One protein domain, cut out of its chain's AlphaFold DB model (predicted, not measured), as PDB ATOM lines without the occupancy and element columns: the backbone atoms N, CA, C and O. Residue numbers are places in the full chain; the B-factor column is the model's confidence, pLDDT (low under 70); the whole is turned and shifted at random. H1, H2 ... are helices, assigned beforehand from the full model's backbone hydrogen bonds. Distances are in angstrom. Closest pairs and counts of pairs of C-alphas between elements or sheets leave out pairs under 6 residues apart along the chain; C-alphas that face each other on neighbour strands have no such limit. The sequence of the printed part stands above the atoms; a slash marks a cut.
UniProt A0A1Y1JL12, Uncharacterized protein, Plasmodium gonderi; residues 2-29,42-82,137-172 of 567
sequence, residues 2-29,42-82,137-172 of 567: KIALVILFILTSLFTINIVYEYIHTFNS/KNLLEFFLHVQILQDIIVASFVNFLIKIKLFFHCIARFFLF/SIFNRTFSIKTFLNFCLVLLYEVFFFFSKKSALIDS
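What this domain is: This is residues 2 to 29, 42 to 82 and 137 to 172 of the 567 residues of an uncharacterized protein of Plasmodium gonderi (UniProt A0A1Y1JL12). Two long helices, H2 and H1, cross as a lopsided X, and the shorter H3 points its last residues at H1 near the crossing. After H3, residues 161 to 172, with no named element, turn back, their C-alphas 2 to 14 A from the mean of all C-alphas; residues 2 to 9, 42 to 48, 76 to 82 and 140 to 145 stick out. The 105 printed residues have three named helices, in the order H1, H2, H3, and no named strand: all helix. The whole is loose, radius of gyration of the C-alphas 17.5 A, spanning 58 by 32 by 29 A.

How they stand to each other: H2, residues 42 to 81, touches H1, residues 2 to 29, with residues 53 to 61 alone; the closest C-alphas, of Ile 57 and Ile 19, are 6.3 A apart. They run opposite ways at a steep tilt of 54 degrees. H3, residues 145 to 160, only just touches H1, with 3 pairs of C-alphas within 8 A, the closest Phe 160 and Leu 14 at 6.2 A; they are about perpendicular, 83 degrees. H2 and H3 are apart. In H1, H2 and H3 every O i to N i+4 pair is within hydrogen-bond range.

Where its parts are: H2 is 57.2 A long, from C-alpha 42 at (8.879, 41.341, -48.899); H1 is 40.8 A, from C-alpha 2 at (49.272, 34.140, -24.360); H3 is 22.4 A, ending at C-alpha 160 (27.756, 38.448, -19.374).

The domain as a whole: The C-alphas of Lys 42 and Thr 142, the two farthest apart, are 58.5 A apart. Residues 30 to 41 and 83 to 136 are not printed; the C-alpha gaps are 19.0 A and 23.4 A. No printed residue is under 70 in pLDDT.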
ATOM      1  N   LYS A   2      50.319  35.159 -24.654       92.56
ATOM      2  CA  LYS A   2      49.272  34.140 -24.360       92.56
ATOM      3  C   LYS A   2      48.050  34.658 -23.570       92.56
ATOM      4  O   LYS A   2      46.930  34.492 -24.033       92.56
ATOM      5  N   ILE A   3      48.255  35.350 -22.443       92.88
ATOM      6  CA  ILE A   3      47.161  35.906 -21.613       92.88
ATOM      7  C   ILE A   3      46.284  36.907 -22.389       92.88
ATOM      8  O   ILE A   3      45.064  36.857 -22.289       92.88
ATOM      9  N   ALA A   4      46.881  37.776 -23.210       91.69
ATOM     10  CA  ALA A   4      46.137  38.761 -23.998       91.69
ATOM     11  C   ALA A   4      45.258  38.103 -25.078       91.69
ATOM     12  O   ALA A   4      44.152  38.570 -25.323       91.69
ATOM     13  N   LEU A   5      45.712  36.990 -25.668       94.62
ATOM     14  CA  LEU A   5      44.914  36.201 -26.615       94.62
ATOM     15  C   LEU A   5      43.709  35.538 -25.928       94.62
ATOM     16  O   LEU A   5      42.618  35.538 -26.489       94.62
ATOM     17  N   VAL A   6      43.880  35.038 -24.698       95.31
ATOM     18  CA  VAL A   6      42.775  34.481 -23.893       95.31
ATOM     19  C   VAL A   6      41.754  35.563 -23.525       95.31
ATOM     20  O   VAL A   6      40.558  35.351 -23.697       95.31
ATOM     21  N   ILE A   7      42.207  36.743 -23.084       92.12
ATOM     22  CA  ILE A   7      41.318  37.878 -22.778       92.12
ATOM     23  C   ILE A   7      40.560  38.334 -24.033       92.12
ATOM     24  O   ILE A   7      39.350  38.538 -23.965       92.12
ATOM     25  N   LEU A   8      41.239  38.441 -25.180       93.69
ATOM     26  CA  LEU A   8      40.605  38.791 -26.453       93.69
ATOM     27  C   LEU A   8      39.536  37.761 -26.847       93.69
ATOM     28  O   LEU A   8      38.415  38.148 -27.158       93.69
ATOM     29  N   PHE A   9      39.838  36.462 -26.757       95.62
ATOM     30  CA  PHE A   9      38.881  35.390 -27.045       95.62
ATOM     31  C   PHE A   9      37.640  35.443 -26.135       95.62
ATOM     32  O   PHE A   9      36.513  35.308 -26.618       95.62
ATOM     33  N   ILE A  10      37.825  35.695 -24.834       93.44
ATOM     34  CA  ILE A  10      36.719  35.864 -23.877       93.44
ATOM     35  C   ILE A  10      35.872  37.092 -24.241       93.44
ATOM     36  O   ILE A  10      34.653  36.977 -24.338       93.44
ATOM     37  N   LEU A  11      36.491  38.248 -24.502       92.62
ATOM     38  CA  LEU A  11      35.772  39.471 -24.877       92.62
ATOM     39  C   LEU A  11      35.004  39.317 -26.198       92.62
ATOM     40  O   LEU A  11      33.843  39.709 -26.263       92.62
ATOM     41  N   THR A  12      35.597  38.694 -27.222       93.62
ATOM     42  CA  THR A  12      34.915  38.395 -28.493       93.62
ATOM     43  C   THR A  12      33.749  37.422 -28.299       93.62
ATOM     44  O   THR A  12      32.693  37.604 -28.907       93.62
ATOM     45  N   SER A  13      33.890  36.429 -27.414       94.62
ATOM     46  CA  SER A  13      32.804  35.500 -27.072       94.62
ATOM     47  C   SER A  13      31.641  36.226 -26.385       94.62
ATOM     48  O   SER A  13      30.497  36.101 -26.818       94.62
ATOM     49  N   LEU A  14      31.927  37.054 -25.374       93.88
ATOM     50  CA  LEU A  14      30.925  37.859 -24.661       93.88
ATOM     51  C   LEU A  14      30.224  38.866 -25.586       93.88
ATOM     52  O   LEU A  14      29.004  38.998 -25.535       93.88
ATOM     53  N   PHE A  15      30.968  39.529 -26.475       95.06
ATOM     54  CA  PHE A  15      30.420  40.433 -27.491       95.06
ATOM     55  C   PHE A  15      29.465  39.706 -28.448       95.06
ATOM     56  O   PHE A  15      28.358  40.180 -28.698       95.06
ATOM     57  N   THR A  16      29.852  38.518 -28.924       93.12
ATOM     58  CA  THR A  16      29.023  37.690 -29.817       93.12
ATOM     59  C   THR A  16      27.741  37.224 -29.118       93.12
ATOM     60  O   THR A  16      26.655  37.343 -29.683       93.12
ATOM     61  N   ILE A  17      27.839  36.764 -27.865       93.25
ATOM     62  CA  ILE A  17      26.683  36.379 -27.036       93.25
ATOM     63  C   ILE A  17      25.742  37.575 -26.824       93.25
ATOM     64  O   ILE A  17      24.530  37.433 -26.981       93.25
ATOM     65  N   ASN A  18      26.285  38.760 -26.528       92.69
ATOM     66  CA  ASN A  18      25.505  39.984 -26.333       92.69
ATOM     67  C   ASN A  18      24.753  40.401 -27.607       92.69
ATOM     68  O   ASN A  18      23.569  40.723 -27.532       92.69
ATOM     69  N   ILE A  19      25.406  40.336 -28.775       93.44
ATOM     70  CA  ILE A  19      24.761  40.601 -30.072       93.44
ATOM     71  C   ILE A  19      23.600  39.630 -30.301       93.44
ATOM     72  O   ILE A  19      22.501  40.077 -30.614       93.44
ATOM     73  N   VAL A  20      23.807  38.322 -30.111       93.12
ATOM     74  CA  VAL A  20      22.754  37.309 -30.304       93.12
ATOM     75  C   VAL A  20      21.581  37.527 -29.337       93.12
ATOM     76  O   VAL A  20      20.427  37.466 -29.760       93.12
ATOM     77  N   TYR A  21      21.854  37.845 -28.067       90.81
ATOM     78  CA  TYR A  21      20.827  38.135 -27.061       90.81
ATOM     79  C   TYR A  21      19.991  39.379 -27.413       90.81
ATOM     80  O   TYR A  21      18.765  39.289 -27.527       90.81
ATOM     81  N   GLU A  22      20.639  40.528 -27.633       89.31
ATOM     82  CA  GLU A  22      19.954  41.785 -27.971       89.31
ATOM     83  C   GLU A  22      19.237  41.681 -29.334       89.31
ATOM     84  O   GLU A  22      18.190  42.301 -29.525       89.31
ATOM     85  N   TYR A  23      19.734  40.851 -30.263       91.12
ATOM     86  CA  TYR A  23      19.103  40.573 -31.558       91.12
ATOM     87  C   TYR A  23      17.814  39.767 -31.416       91.12
ATOM     88  O   TYR A  23      16.779  40.202 -31.920       91.12
ATOM     89  N   ILE A  24      17.836  38.646 -30.686       88.62
ATOM     90  CA  ILE A  24      16.631  37.845 -30.409       88.62
ATOM     91  C   ILE A  24      15.574  38.716 -29.716       88.62
ATOM     92  O   ILE A  24      14.410  38.726 -30.120       88.62
ATOM     93  N   HIS A  25      15.985  39.501 -28.718       83.31
ATOM     94  CA  HIS A  25      15.098  40.394 -27.978       83.31
ATOM     95  C   HIS A  25      14.496  41.502 -28.869       83.31
ATOM     96  O   HIS A  25      13.273  41.680 -28.917       83.31
ATOM     97  N   THR A  26      15.330  42.208 -29.639       84.62
ATOM     98  CA  THR A  26      14.900  43.298 -30.532       84.62
ATOM     99  C   THR A  26      14.017  42.791 -31.671       84.62
ATOM    100  O   THR A  26      13.005  43.420 -31.990       84.62
ATOM    101  N   PHE A  27      14.354  41.646 -32.268       82.56
ATOM    102  CA  PHE A  27      13.578  41.051 -33.354       82.56
ATOM    103  C   PHE A  27      12.191  40.607 -32.878       82.56
ATOM    104  O   PHE A  27      11.190  40.988 -33.488       82.56
ATOM    105  N   ASN A  28      12.106  39.901 -31.744       79.31
ATOM    106  CA  ASN A  28      10.828  39.496 -31.154       79.31
ATOM    107  C   ASN A  28       9.942  40.709 -30.815       79.31
ATOM    108  O   ASN A  28       8.741  40.684 -31.081       79.31
ATOM    109  N   SER A  29      10.534  41.800 -30.313       72.62
ATOM    110  CA  SER A  29       9.819  43.055 -30.049       72.62
ATOM    111  C   SER A  29       9.284  43.721 -31.330       72.62
ATOM    112  O   SER A  29       8.122  44.132 -31.378       72.62
ATOM    113  N   LYS A  42       8.915  41.595 -50.352       76.31
ATOM    114  CA  LYS A  42       8.879  41.341 -48.899       76.31
ATOM    115  C   LYS A  42      10.187  40.751 -48.351       76.31
ATOM    116  O   LYS A  42      10.726  41.285 -47.387       76.31
ATOM    117  N   ASN A  43      10.720  39.703 -48.981       79.25
ATOM    118  CA  ASN A  43      11.924  39.005 -48.504       79.25
ATOM    119  C   ASN A  43      13.166  39.918 -48.490       79.25
ATOM    120  O   ASN A  43      14.003  39.829 -47.595       79.25
ATOM    121  N   LEU A  44      13.272  40.816 -49.473       81.25
ATOM    122  CA  LEU A  44      14.372  41.773 -49.594       81.25
ATOM    123  C   LEU A  44      14.241  42.900 -48.555       81.25
ATOM    124  O   LEU A  44      15.230  43.274 -47.928       81.25
ATOM    125  N   LEU A  45      13.019  43.381 -48.302       81.06
ATOM    126  CA  LEU A  45      12.742  44.343 -47.231       81.06
ATOM    127  C   LEU A  45      13.021  43.753 -45.836       81.06
ATOM    128  O   LEU A  45      13.624  44.421 -44.998       81.06
ATOM    129  N   GLU A  46      12.631  42.497 -45.594       82.25
ATOM    130  CA  GLU A  46      12.940  41.783 -44.349       82.25
ATOM    131  C   GLU A  46      14.459  41.601 -44.177       82.25
ATOM    132  O   GLU A  46      14.981  41.889 -43.100       82.25
ATOM    133  N   PHE A  47      15.199  41.242 -45.235       86.44
ATOM    134  CA  PHE A  47      16.666  41.170 -45.195       86.44
ATOM    135  C   PHE A  47      17.321  42.512 -44.823       86.44
ATOM    136  O   PHE A  47      18.148  42.554 -43.911       86.44
ATOM    137  N   PHE A  48      16.930  43.622 -45.460       88.00
ATOM    138  CA  PHE A  48      17.465  44.945 -45.107       88.00
ATOM    139  C   PHE A  48      17.123  45.353 -43.666       88.00
ATOM    140  O   PHE A  48      17.980  45.899 -42.969       88.00
ATOM    141  N   LEU A  49      15.923  45.021 -43.178       85.50
ATOM    142  CA  LEU A  49      15.542  45.233 -41.780       85.50
ATOM    143  C   LEU A  49      16.421  44.416 -40.815       85.50
ATOM    144  O   LEU A  49      16.836  44.943 -39.782       85.50
ATOM    145  N   HIS A  50      16.750  43.163 -41.147       89.69
ATOM    146  CA  HIS A  50      17.672  42.334 -40.364       89.69
ATOM    147  C   HIS A  50      19.092  42.921 -40.317       89.69
ATOM    148  O   HIS A  50      19.679  42.993 -39.236       89.69
ATOM    149  N   VAL A  51      19.624  43.385 -41.456       90.50
ATOM    150  CA  VAL A  51      20.942  44.042 -41.531       90.50
ATOM    151  C   VAL A  51      20.965  45.321 -40.689       90.50
ATOM    152  O   VAL A  51      21.888  45.508 -39.897       90.50
ATOM    153  N   GLN A  52      19.927  46.162 -40.782       90.19
ATOM    154  CA  GLN A  52      19.825  47.383 -39.979       90.19
ATOM    155  C   GLN A  52      19.743  47.077 -38.475       90.19
ATOM    156  O   GLN A  52      20.469  47.684 -37.695       90.19
ATOM    157  N   ILE A  53      18.915  46.109 -38.055       89.44
ATOM    158  CA  ILE A  53      18.827  45.679 -36.647       89.44
ATOM    159  C   ILE A  53      20.194  45.210 -36.132       89.44
ATOM    160  O   ILE A  53      20.591  45.567 -35.024       89.44
ATOM    161  N   LEU A  54      20.926  44.422 -36.923       92.88
ATOM    162  CA  LEU A  54      22.246  43.929 -36.538       92.88
ATOM    163  C   LEU A  54      23.272  45.071 -36.425       92.88
ATOM    164  O   LEU A  54      24.048  45.100 -35.472       92.88
ATOM    165  N   GLN A  55      23.236  46.042 -37.343       93.81
ATOM    166  CA  GLN A  55      24.073  47.243 -37.295       93.81
ATOM    167  C   GLN A  55      23.764  48.113 -36.062       93.81
ATOM    168  O   GLN A  55      24.698  48.470 -35.340       93.81
ATOM    169  N   ASP A  56      22.482  48.390 -35.782       92.00
ATOM    170  CA  ASP A  56      22.019  49.109 -34.581       92.00
ATOM    171  C   ASP A  56      22.622  48.472 -33.310       92.00
ATOM    172  O   ASP A  56      23.178  49.155 -32.448       92.00
ATOM    173  N   ILE A  57      22.546  47.138 -33.211       93.50
ATOM    174  CA  ILE A  57      22.989  46.358 -32.046       93.50
ATOM    175  C   ILE A  57      24.512  46.330 -31.911       93.50
ATOM    176  O   ILE A  57      25.014  46.450 -30.792       93.50
ATOM    177  N   ILE A  58      25.260  46.196 -33.009       94.06
ATOM    178  CA  ILE A  58      26.733  46.223 -32.992       94.06
ATOM    179  C   ILE A  58      27.233  47.584 -32.486       94.06
ATOM    180  O   ILE A  58      28.072  47.634 -31.581       94.06
ATOM    181  N   VAL A  59      26.675  48.684 -33.006       94.06
ATOM    182  CA  VAL A  59      27.031  50.047 -32.583       94.06
ATOM    183  C   VAL A  59      26.659  50.273 -31.116       94.06
ATOM    184  O   VAL A  59      27.508  50.695 -30.328       94.06
ATOM    185  N   ALA A  60      25.432  49.926 -30.713       91.94
ATOM    186  CA  ALA A  60      24.990  50.053 -29.325       91.94
ATOM    187  C   ALA A  60      25.847  49.218 -28.356       91.94
ATOM    188  O   ALA A  60      26.198  49.698 -27.279       91.94
ATOM    189  N   SER A  61      26.240  48.000 -28.746       94.38
ATOM    190  CA  SER A  61      27.088  47.116 -27.933       94.38
ATOM    191  C   SER A  61      28.470  47.721 -27.672       94.38
ATOM    192  O   SER A  61      28.970  47.671 -26.548       94.38
ATOM    193  N   PHE A  62      29.078  48.342 -28.689       94.12
ATOM    194  CA  PHE A  62      30.371  49.014 -28.545       94.12
ATOM    195  C   PHE A  62      30.274  50.286 -27.682       94.12
ATOM    196  O   PHE A  62      31.115  50.508 -26.809       94.12
ATOM    197  N   VAL A  63      29.213  51.083 -27.857       93.62
ATOM    198  CA  VAL A  63      28.946  52.273 -27.029       93.62
ATOM    199  C   VAL A  63      28.723  51.893 -25.557       93.62
ATOM    200  O   VAL A  63      29.352  52.483 -24.677       93.62
ATOM    201  N   ASN A  64      27.919  50.861 -25.275       93.38
ATOM    202  CA  ASN A  64      27.700  50.343 -23.918       93.38
ATOM    203  C   ASN A  64      29.006  49.882 -23.247       93.38
ATOM    204  O   ASN A  64      29.220  50.155 -22.069       93.38
ATOM    205  N   PHE A  65      29.897  49.218 -23.988       94.38
ATOM    206  CA  PHE A  65      31.207  48.781 -23.493       94.38
ATOM    207  C   PHE A  65      32.111  49.960 -23.103       94.38
ATOM    208  O   PHE A  65      32.676  49.969 -22.006       94.38
ATOM    209  N   LEU A  66      32.187  51.007 -23.936       94.69
ATOM    210  CA  LEU A  66      32.914  52.235 -23.590       94.69
ATOM    211  C   LEU A  66      32.301  52.937 -22.366       94.69
ATOM    212  O   LEU A  66      33.032  53.428 -21.500       94.69
ATOM    213  N   ILE A  67      30.969  52.932 -22.248       93.75
ATOM    214  CA  ILE A  67      30.251  53.435 -21.072       93.75
ATOM    215  C   ILE A  67      30.596  52.614 -19.820       93.75
ATOM    216  O   ILE A  67      30.952  53.213 -18.805       93.75
ATOM    217  N   LYS A  68      30.578  51.273 -19.871       93.44
ATOM    218  CA  LYS A  68      30.956  50.419 -18.730       93.44
ATOM    219  C   LYS A  68      32.411  50.617 -18.303       93.44
ATOM    220  O   LYS A  68      32.674  50.666 -17.104       93.44
ATOM    221  N   ILE A  69      33.343  50.820 -19.237       93.31
ATOM    222  CA  ILE A  69      34.738  51.170 -18.913       93.31
ATOM    223  C   ILE A  69      34.812  52.530 -18.197       93.31
ATOM    224  O   ILE A  69      35.449  52.643 -17.147       93.31
ATOM    225  N   LYS A  70      34.125  53.559 -18.712       94.62
ATOM    226  CA  LYS A  70      34.067  54.892 -18.085       94.62
ATOM    227  C   LYS A  70      33.444  54.832 -16.680       94.62
ATOM    228  O   LYS A  70      33.972  55.445 -15.754       94.62
ATOM    229  N   LEU A  71      32.364  54.069 -16.512       93.69
ATOM    230  CA  LEU A  71      31.699  53.814 -15.231       93.69
ATOM    231  C   LEU A  71      32.607  53.079 -14.241       93.69
ATOM    232  O   LEU A  71      32.670  53.470 -13.082       93.69
ATOM    233  N   PHE A  72      33.342  52.057 -14.683       92.81
ATOM    234  CA  PHE A  72      34.290  51.320 -13.846       92.81
ATOM    235  C   PHE A  72      35.373  52.247 -13.276       92.81
ATOM    236  O   PHE A  72      35.577  52.286 -12.061       92.81
ATOM    237  N   PHE A  73      35.998  53.075 -14.121       94.69
ATOM    238  CA  PHE A  73      36.967  54.072 -13.659       94.69
ATOM    239  C   PHE A  73      36.333  55.167 -12.786       94.69
ATOM    240  O   PHE A  73      36.953  55.578 -11.807       94.69
ATOM    241  N   HIS A  74      35.096  55.597 -13.063       93.69
ATOM    242  CA  HIS A  74      34.367  56.524 -12.187       93.69
ATOM    243  C   HIS A  74      34.097  55.915 -10.802       93.69
ATOM    244  O   HIS A  74      34.337  56.570  -9.793       93.69
ATOM    245  N   CYS A  75      33.655  54.656 -10.731       93.69
ATOM    246  CA  CYS A  75      33.434  53.937  -9.477       93.69
ATOM    247  C   CYS A  75      34.735  53.760  -8.679       93.69
ATOM    248  O   CYS A  75      34.722  53.954  -7.466       93.69
ATOM    249  N   ILE A  76      35.863  53.468  -9.338       92.88
ATOM    250  CA  ILE A  76      37.188  53.415  -8.696       92.88
ATOM    251  C   ILE A  76      37.591  54.794  -8.160       92.88
ATOM    252  O   ILE A  76      37.931  54.921  -6.984       92.88
ATOM    253  N   ALA A  77      37.518  55.839  -8.991       92.69
ATOM    254  CA  ALA A  77      37.861  57.200  -8.583       92.69
ATOM    255  C   ALA A  77      36.987  57.665  -7.407       92.69
ATOM    256  O   ALA A  77      37.505  58.188  -6.424       92.69
ATOM    257  N   ARG A  78      35.675  57.395  -7.451       91.88
ATOM    258  CA  ARG A  78      34.741  57.658  -6.350       91.88
ATOM    259  C   ARG A  78      35.095  56.850  -5.102       91.88
ATOM    260  O   ARG A  78      35.093  57.416  -4.018       91.88
ATOM    261  N   PHE A  79      35.449  55.571  -5.215       91.56
ATOM    262  CA  PHE A  79      35.806  54.751  -4.053       91.56
ATOM    263  C   PHE A  79      37.008  55.307  -3.270       91.56
ATOM    264  O   PHE A  79      36.984  55.286  -2.039       91.56
ATOM    265  N   PHE A  80      38.018  55.840  -3.972       91.12
ATOM    266  CA  PHE A  80      39.215  56.431  -3.360       91.12
ATOM    267  C   PHE A  80      39.079  57.918  -2.982       91.12
ATOM    268  O   PHE A  80      39.707  58.341  -2.016       91.12
ATOM    269  N   LEU A  81      38.288  58.711  -3.716       90.19
ATOM    270  CA  LEU A  81      38.215  60.176  -3.562       90.19
ATOM    271  C   LEU A  81      36.917  60.686  -2.907       90.19
ATOM    272  O   LEU A  81      36.759  61.892  -2.728       90.19
ATOM    273  N   PHE A  82      35.964  59.812  -2.565       88.94
ATOM    274  CA  PHE A  82      34.690  60.227  -1.972       88.94
ATOM    275  C   PHE A  82      34.874  60.851  -0.581       88.94
ATOM    276  O   PHE A  82      35.185  60.169   0.396       88.94
ATOM    277  N   SER A 137      20.408  43.390  -0.993       86.69
ATOM    278  CA  SER A 137      20.123  41.985  -0.666       86.69
ATOM    279  C   SER A 137      21.390  41.131  -0.532       86.69
ATOM    280  O   SER A 137      21.384  40.148   0.206       86.69
ATOM    281  N   ILE A 138      22.479  41.531  -1.197       85.94
ATOM    282  CA  ILE A 138      23.788  40.870  -1.135       85.94
ATOM    283  C   ILE A 138      24.653  41.449  -0.008       85.94
ATOM    284  O   ILE A 138      25.170  40.698   0.809       85.94
ATOM    285  N   PHE A 139      24.805  42.774   0.078       81.88
ATOM    286  CA  PHE A 139      25.821  43.388   0.947       81.88
ATOM    287  C   PHE A 139      25.352  43.768   2.361       81.88
ATOM    288  O   PHE A 139      26.202  44.034   3.206       81.88
ATOM    289  N   ASN A 140      24.042  43.794   2.652       74.69
ATOM    290  CA  ASN A 140      23.541  44.093   4.008       74.69
ATOM    291  C   ASN A 140      23.065  42.858   4.791       74.69
ATOM    292  O   ASN A 140      22.599  43.011   5.920       74.69
ATOM    293  N   ARG A 141      23.099  41.658   4.200       76.06
ATOM    294  CA  ARG A 141      22.759  40.417   4.910       76.06
ATOM    295  C   ARG A 141      23.994  39.869   5.617       76.06
ATOM    296  O   ARG A 141      25.124  40.189   5.249       76.06
ATOM    297  N   THR A 142      23.784  39.040   6.636       77.12
ATOM    298  CA  THR A 142      24.871  38.308   7.295       77.12
ATOM    299  C   THR A 142      25.647  37.464   6.278       77.12
ATOM    300  O   THR A 142      25.100  36.984   5.275       77.12
ATOM    301  N   PHE A 143      26.953  37.314   6.508       76.75
ATOM    302  CA  PHE A 143      27.805  36.561   5.595       76.75
ATOM    303  C   PHE A 143      27.462  35.070   5.680       76.75
ATOM    304  O   PHE A 143      27.690  34.417   6.694       76.75
ATOM    305  N   SER A 144      26.888  34.550   4.601       83.75
ATOM    306  CA  SER A 144      26.469  33.161   4.437       83.75
ATOM    307  C   SER A 144      26.952  32.661   3.079       83.75
ATOM    308  O   SER A 144      27.146  33.450   2.151       83.75
ATOM    309  N   ILE A 145      27.092  31.343   2.930       86.06
ATOM    310  CA  ILE A 145      27.419  30.689   1.654       86.06
ATOM    311  C   ILE A 145      26.418  31.121   0.564       86.06
ATOM    312  O   ILE A 145      26.822  31.429  -0.554       86.06
ATOM    313  N   LYS A 146      25.129  31.263   0.911       85.56
ATOM    314  CA  LYS A 146      24.070  31.791   0.028       85.56
ATOM    315  C   LYS A 146      24.371  33.230  -0.426       85.56
ATOM    316  O   LYS A 146      24.256  33.544  -1.606       85.56
ATOM    317  N   THR A 147      24.818  34.087   0.491       84.25
ATOM    318  CA  THR A 147      25.209  35.483   0.222       84.25
ATOM    319  C   THR A 147      26.439  35.563  -0.693       84.25
ATOM    320  O   THR A 147      26.451  36.346  -1.642       84.25
ATOM    321  N   PHE A 148      27.445  34.713  -0.462       87.44
ATOM    322  CA  PHE A 148      28.652  34.624  -1.293       87.44
ATOM    323  C   PHE A 148      28.354  34.109  -2.711       87.44
ATOM    324  O   PHE A 148      28.802  34.706  -3.688       87.44
ATOM    325  N   LEU A 149      27.543  33.053  -2.848       89.19
ATOM    326  CA  LEU A 149      27.122  32.540  -4.156       89.19
ATOM    327  C   LEU A 149      26.311  33.583  -4.943       89.19
ATOM    328  O   LEU A 149      26.554  33.760  -6.136       89.19
ATOM    329  N   ASN A 150      25.429  34.338  -4.280       87.19
ATOM    330  CA  ASN A 150      24.698  35.447  -4.903       87.19
ATOM    331  C   ASN A 150      25.635  36.571  -5.388       87.19
ATOM    332  O   ASN A 150      25.428  37.112  -6.475       87.19
ATOM    333  N   PHE A 151      26.681  36.904  -4.625       89.50
ATOM    334  CA  PHE A 151      27.711  37.858  -5.055       89.50
ATOM    335  C   PHE A 151      28.458  37.364  -6.305       89.50
ATOM    336  O   PHE A 151      28.565  38.103  -7.283       89.50
ATOM    337  N   CYS A 152      28.898  36.103  -6.321       89.75
ATOM    338  CA  CYS A 152      29.541  35.492  -7.487       89.75
ATOM    339  C   CYS A 152      28.617  35.459  -8.719       89.75
ATOM    340  O   CYS A 152      29.060  35.770  -9.823       89.75
ATOM    341  N   LEU A 153      27.327  35.159  -8.539       90.56
ATOM    342  CA  LEU A 153      26.327  35.190  -9.613       90.56
ATOM    343  C   LEU A 153      26.145  36.604 -10.185       90.56
ATOM    344  O   LEU A 153      26.049  36.766 -11.400       90.56
ATOM    345  N   VAL A 154      26.157  37.641  -9.342       90.50
ATOM    346  CA  VAL A 154      26.069  39.037  -9.797       90.50
ATOM    347  C   VAL A 154      27.363  39.528 -10.463       90.50
ATOM    348  O   VAL A 154      27.284  40.288 -11.428       90.50
ATOM    349  N   LEU A 155      28.543  39.051 -10.050       90.88
ATOM    350  CA  LEU A 155      29.779  39.274 -10.814       90.88
ATOM    351  C   LEU A 155      29.699  38.635 -12.210       90.88
ATOM    352  O   LEU A 155      30.025  39.290 -13.199       90.88
ATOM    353  N   LEU A 156      29.216  37.391 -12.309       91.06
ATOM    354  CA  LEU A 156      28.996  36.724 -13.597       91.06
ATOM    355  C   LEU A 156      27.978  37.484 -14.461       91.06
ATOM    356  O   LEU A 156      28.214  37.657 -15.654       91.06
ATOM    357  N   TYR A 157      26.893  38.000 -13.874       91.25
ATOM    358  CA  TYR A 157      25.907  38.832 -14.576       91.25
ATOM    359  C   TYR A 157      26.549  40.078 -15.210       91.25
ATOM    360  O   TYR A 157      26.289  40.371 -16.376       91.25
ATOM    361  N   GLU A 158      27.420  40.798 -14.492       92.06
ATOM    362  CA  GLU A 158      28.117  41.968 -15.055       92.06
ATOM    363  C   GLU A 158      29.078  41.609 -16.194       92.06
ATOM    364  O   GLU A 158      29.206  42.391 -17.139       92.06
ATOM    365  N   VAL A 159      29.718  40.433 -16.127       90.81
ATOM    366  CA  VAL A 159      30.586  39.904 -17.191       90.81
ATOM    367  C   VAL A 159      29.769  39.508 -18.425       90.81
ATOM    368  O   VAL A 159      30.130  39.894 -19.535       90.81
ATOM    369  N   PHE A 160      28.645  38.803 -18.260       90.44
ATOM    370  CA  PHE A 160      27.756  38.448 -19.374       90.44
ATOM    371  C   PHE A 160      27.155  39.684 -20.051       90.44
ATOM    372  O   PHE A 160      27.183  39.789 -21.275       90.44
ATOM    373  N   PHE A 161      26.679  40.658 -19.273       90.25
ATOM    374  CA  PHE A 161      26.111  41.907 -19.790       90.25
ATOM    375  C   PHE A 161      27.154  43.022 -19.970       90.25
ATOM    376  O   PHE A 161      26.807  44.202 -19.932       90.25
ATOM    377  N   PHE A 162      28.438  42.702 -20.165       91.88
ATOM    378  CA  PHE A 162      29.503  43.712 -20.261       91.88
ATOM    379  C   PHE A 162      29.360  44.651 -21.479       91.88
ATOM    380  O   PHE A 162      29.799  45.798 -21.431       91.88
ATOM    381  N   PHE A 163      28.673  44.192 -22.532       93.44
ATOM    382  CA  PHE A 163      28.351  44.958 -23.746       93.44
ATOM    383  C   PHE A 163      26.882  45.446 -23.796       93.44
ATOM    384  O   PHE A 163      26.437  45.988 -24.808       93.44
ATOM    385  N   SER A 164      26.112  45.301 -22.712       90.44
ATOM    386  CA  SER A 164      24.741  45.825 -22.602       90.44
ATOM    387  C   SER A 164      24.666  46.962 -21.580       90.44
ATOM    388  O   SER A 164      25.498  47.094 -20.684       90.44
ATOM    389  N   LYS A 165      23.608  47.770 -21.679       90.31
ATOM    390  CA  LYS A 165      23.205  48.763 -20.668       90.31
ATOM    391  C   LYS A 165      22.749  48.129 -19.342       90.31
ATOM    392  O   LYS A 165      22.548  48.837 -18.356       90.31
ATOM    393  N   LYS A 166      22.536  46.806 -19.304       89.44
ATOM    394  CA  LYS A 166      22.148  46.079 -18.088       89.44
ATOM    395  C   LYS A 166      23.304  46.022 -17.082       89.44
ATOM    396  O   LYS A 166      24.419  45.623 -17.406       89.44
ATOM    397  N   SER A 167      23.005  46.386 -15.838       91.25
ATOM    398  CA  SER A 167      23.889  46.268 -14.674       91.25
ATOM    399  C   SER A 167      23.048  45.958 -13.433       91.25
ATOM    400  O   SER A 167      21.927  46.463 -13.301       91.25
ATOM    401  N   ALA A 168      23.590  45.128 -12.544       90.56
ATOM    402  CA  ALA A 168      23.021  44.742 -11.257       90.56
ATOM    403  C   ALA A 168      23.797  45.346 -10.067       90.56
ATOM    404  O   ALA A 168      23.200  45.550  -9.006       90.56
ATOM    405  N   LEU A 169      25.088  45.674 -10.235       91.31
ATOM    406  CA  LEU A 169      25.908  46.346  -9.218       91.31
ATOM    407  C   LEU A 169      25.803  47.874  -9.282       91.31
ATOM    408  O   LEU A 169      25.568  48.510  -8.254       91.31
ATOM    409  N   ILE A 170      25.987  48.462 -10.466       92.81
ATOM    410  CA  ILE A 170      25.963  49.917 -10.663       92.81
ATOM    411  C   ILE A 170      24.506  50.366 -10.771       92.81
ATOM    412  O   ILE A 170      23.695  49.715 -11.435       92.81
ATOM    413  N   ASP A 171      24.156  51.454 -10.080       93.44
ATOM    414  CA  ASP A 171      22.775  51.950  -9.980       93.44
ATOM    415  C   ASP A 171      21.769  50.827  -9.654       93.44
ATOM    416  O   ASP A 171      20.792  50.608 -10.372       93.44
ATOM    417  N   SER A 172      22.099  49.994  -8.660       92.69
ATOM    418  CA  SER A 172      21.501  48.662  -8.503       92.69
ATOM    419  C   SER A 172      19.959  48.691  -8.470       92.69
ATOM    420  O   SER A 172      19.390  49.448  -7.668       92.69
TER     421      SER A 172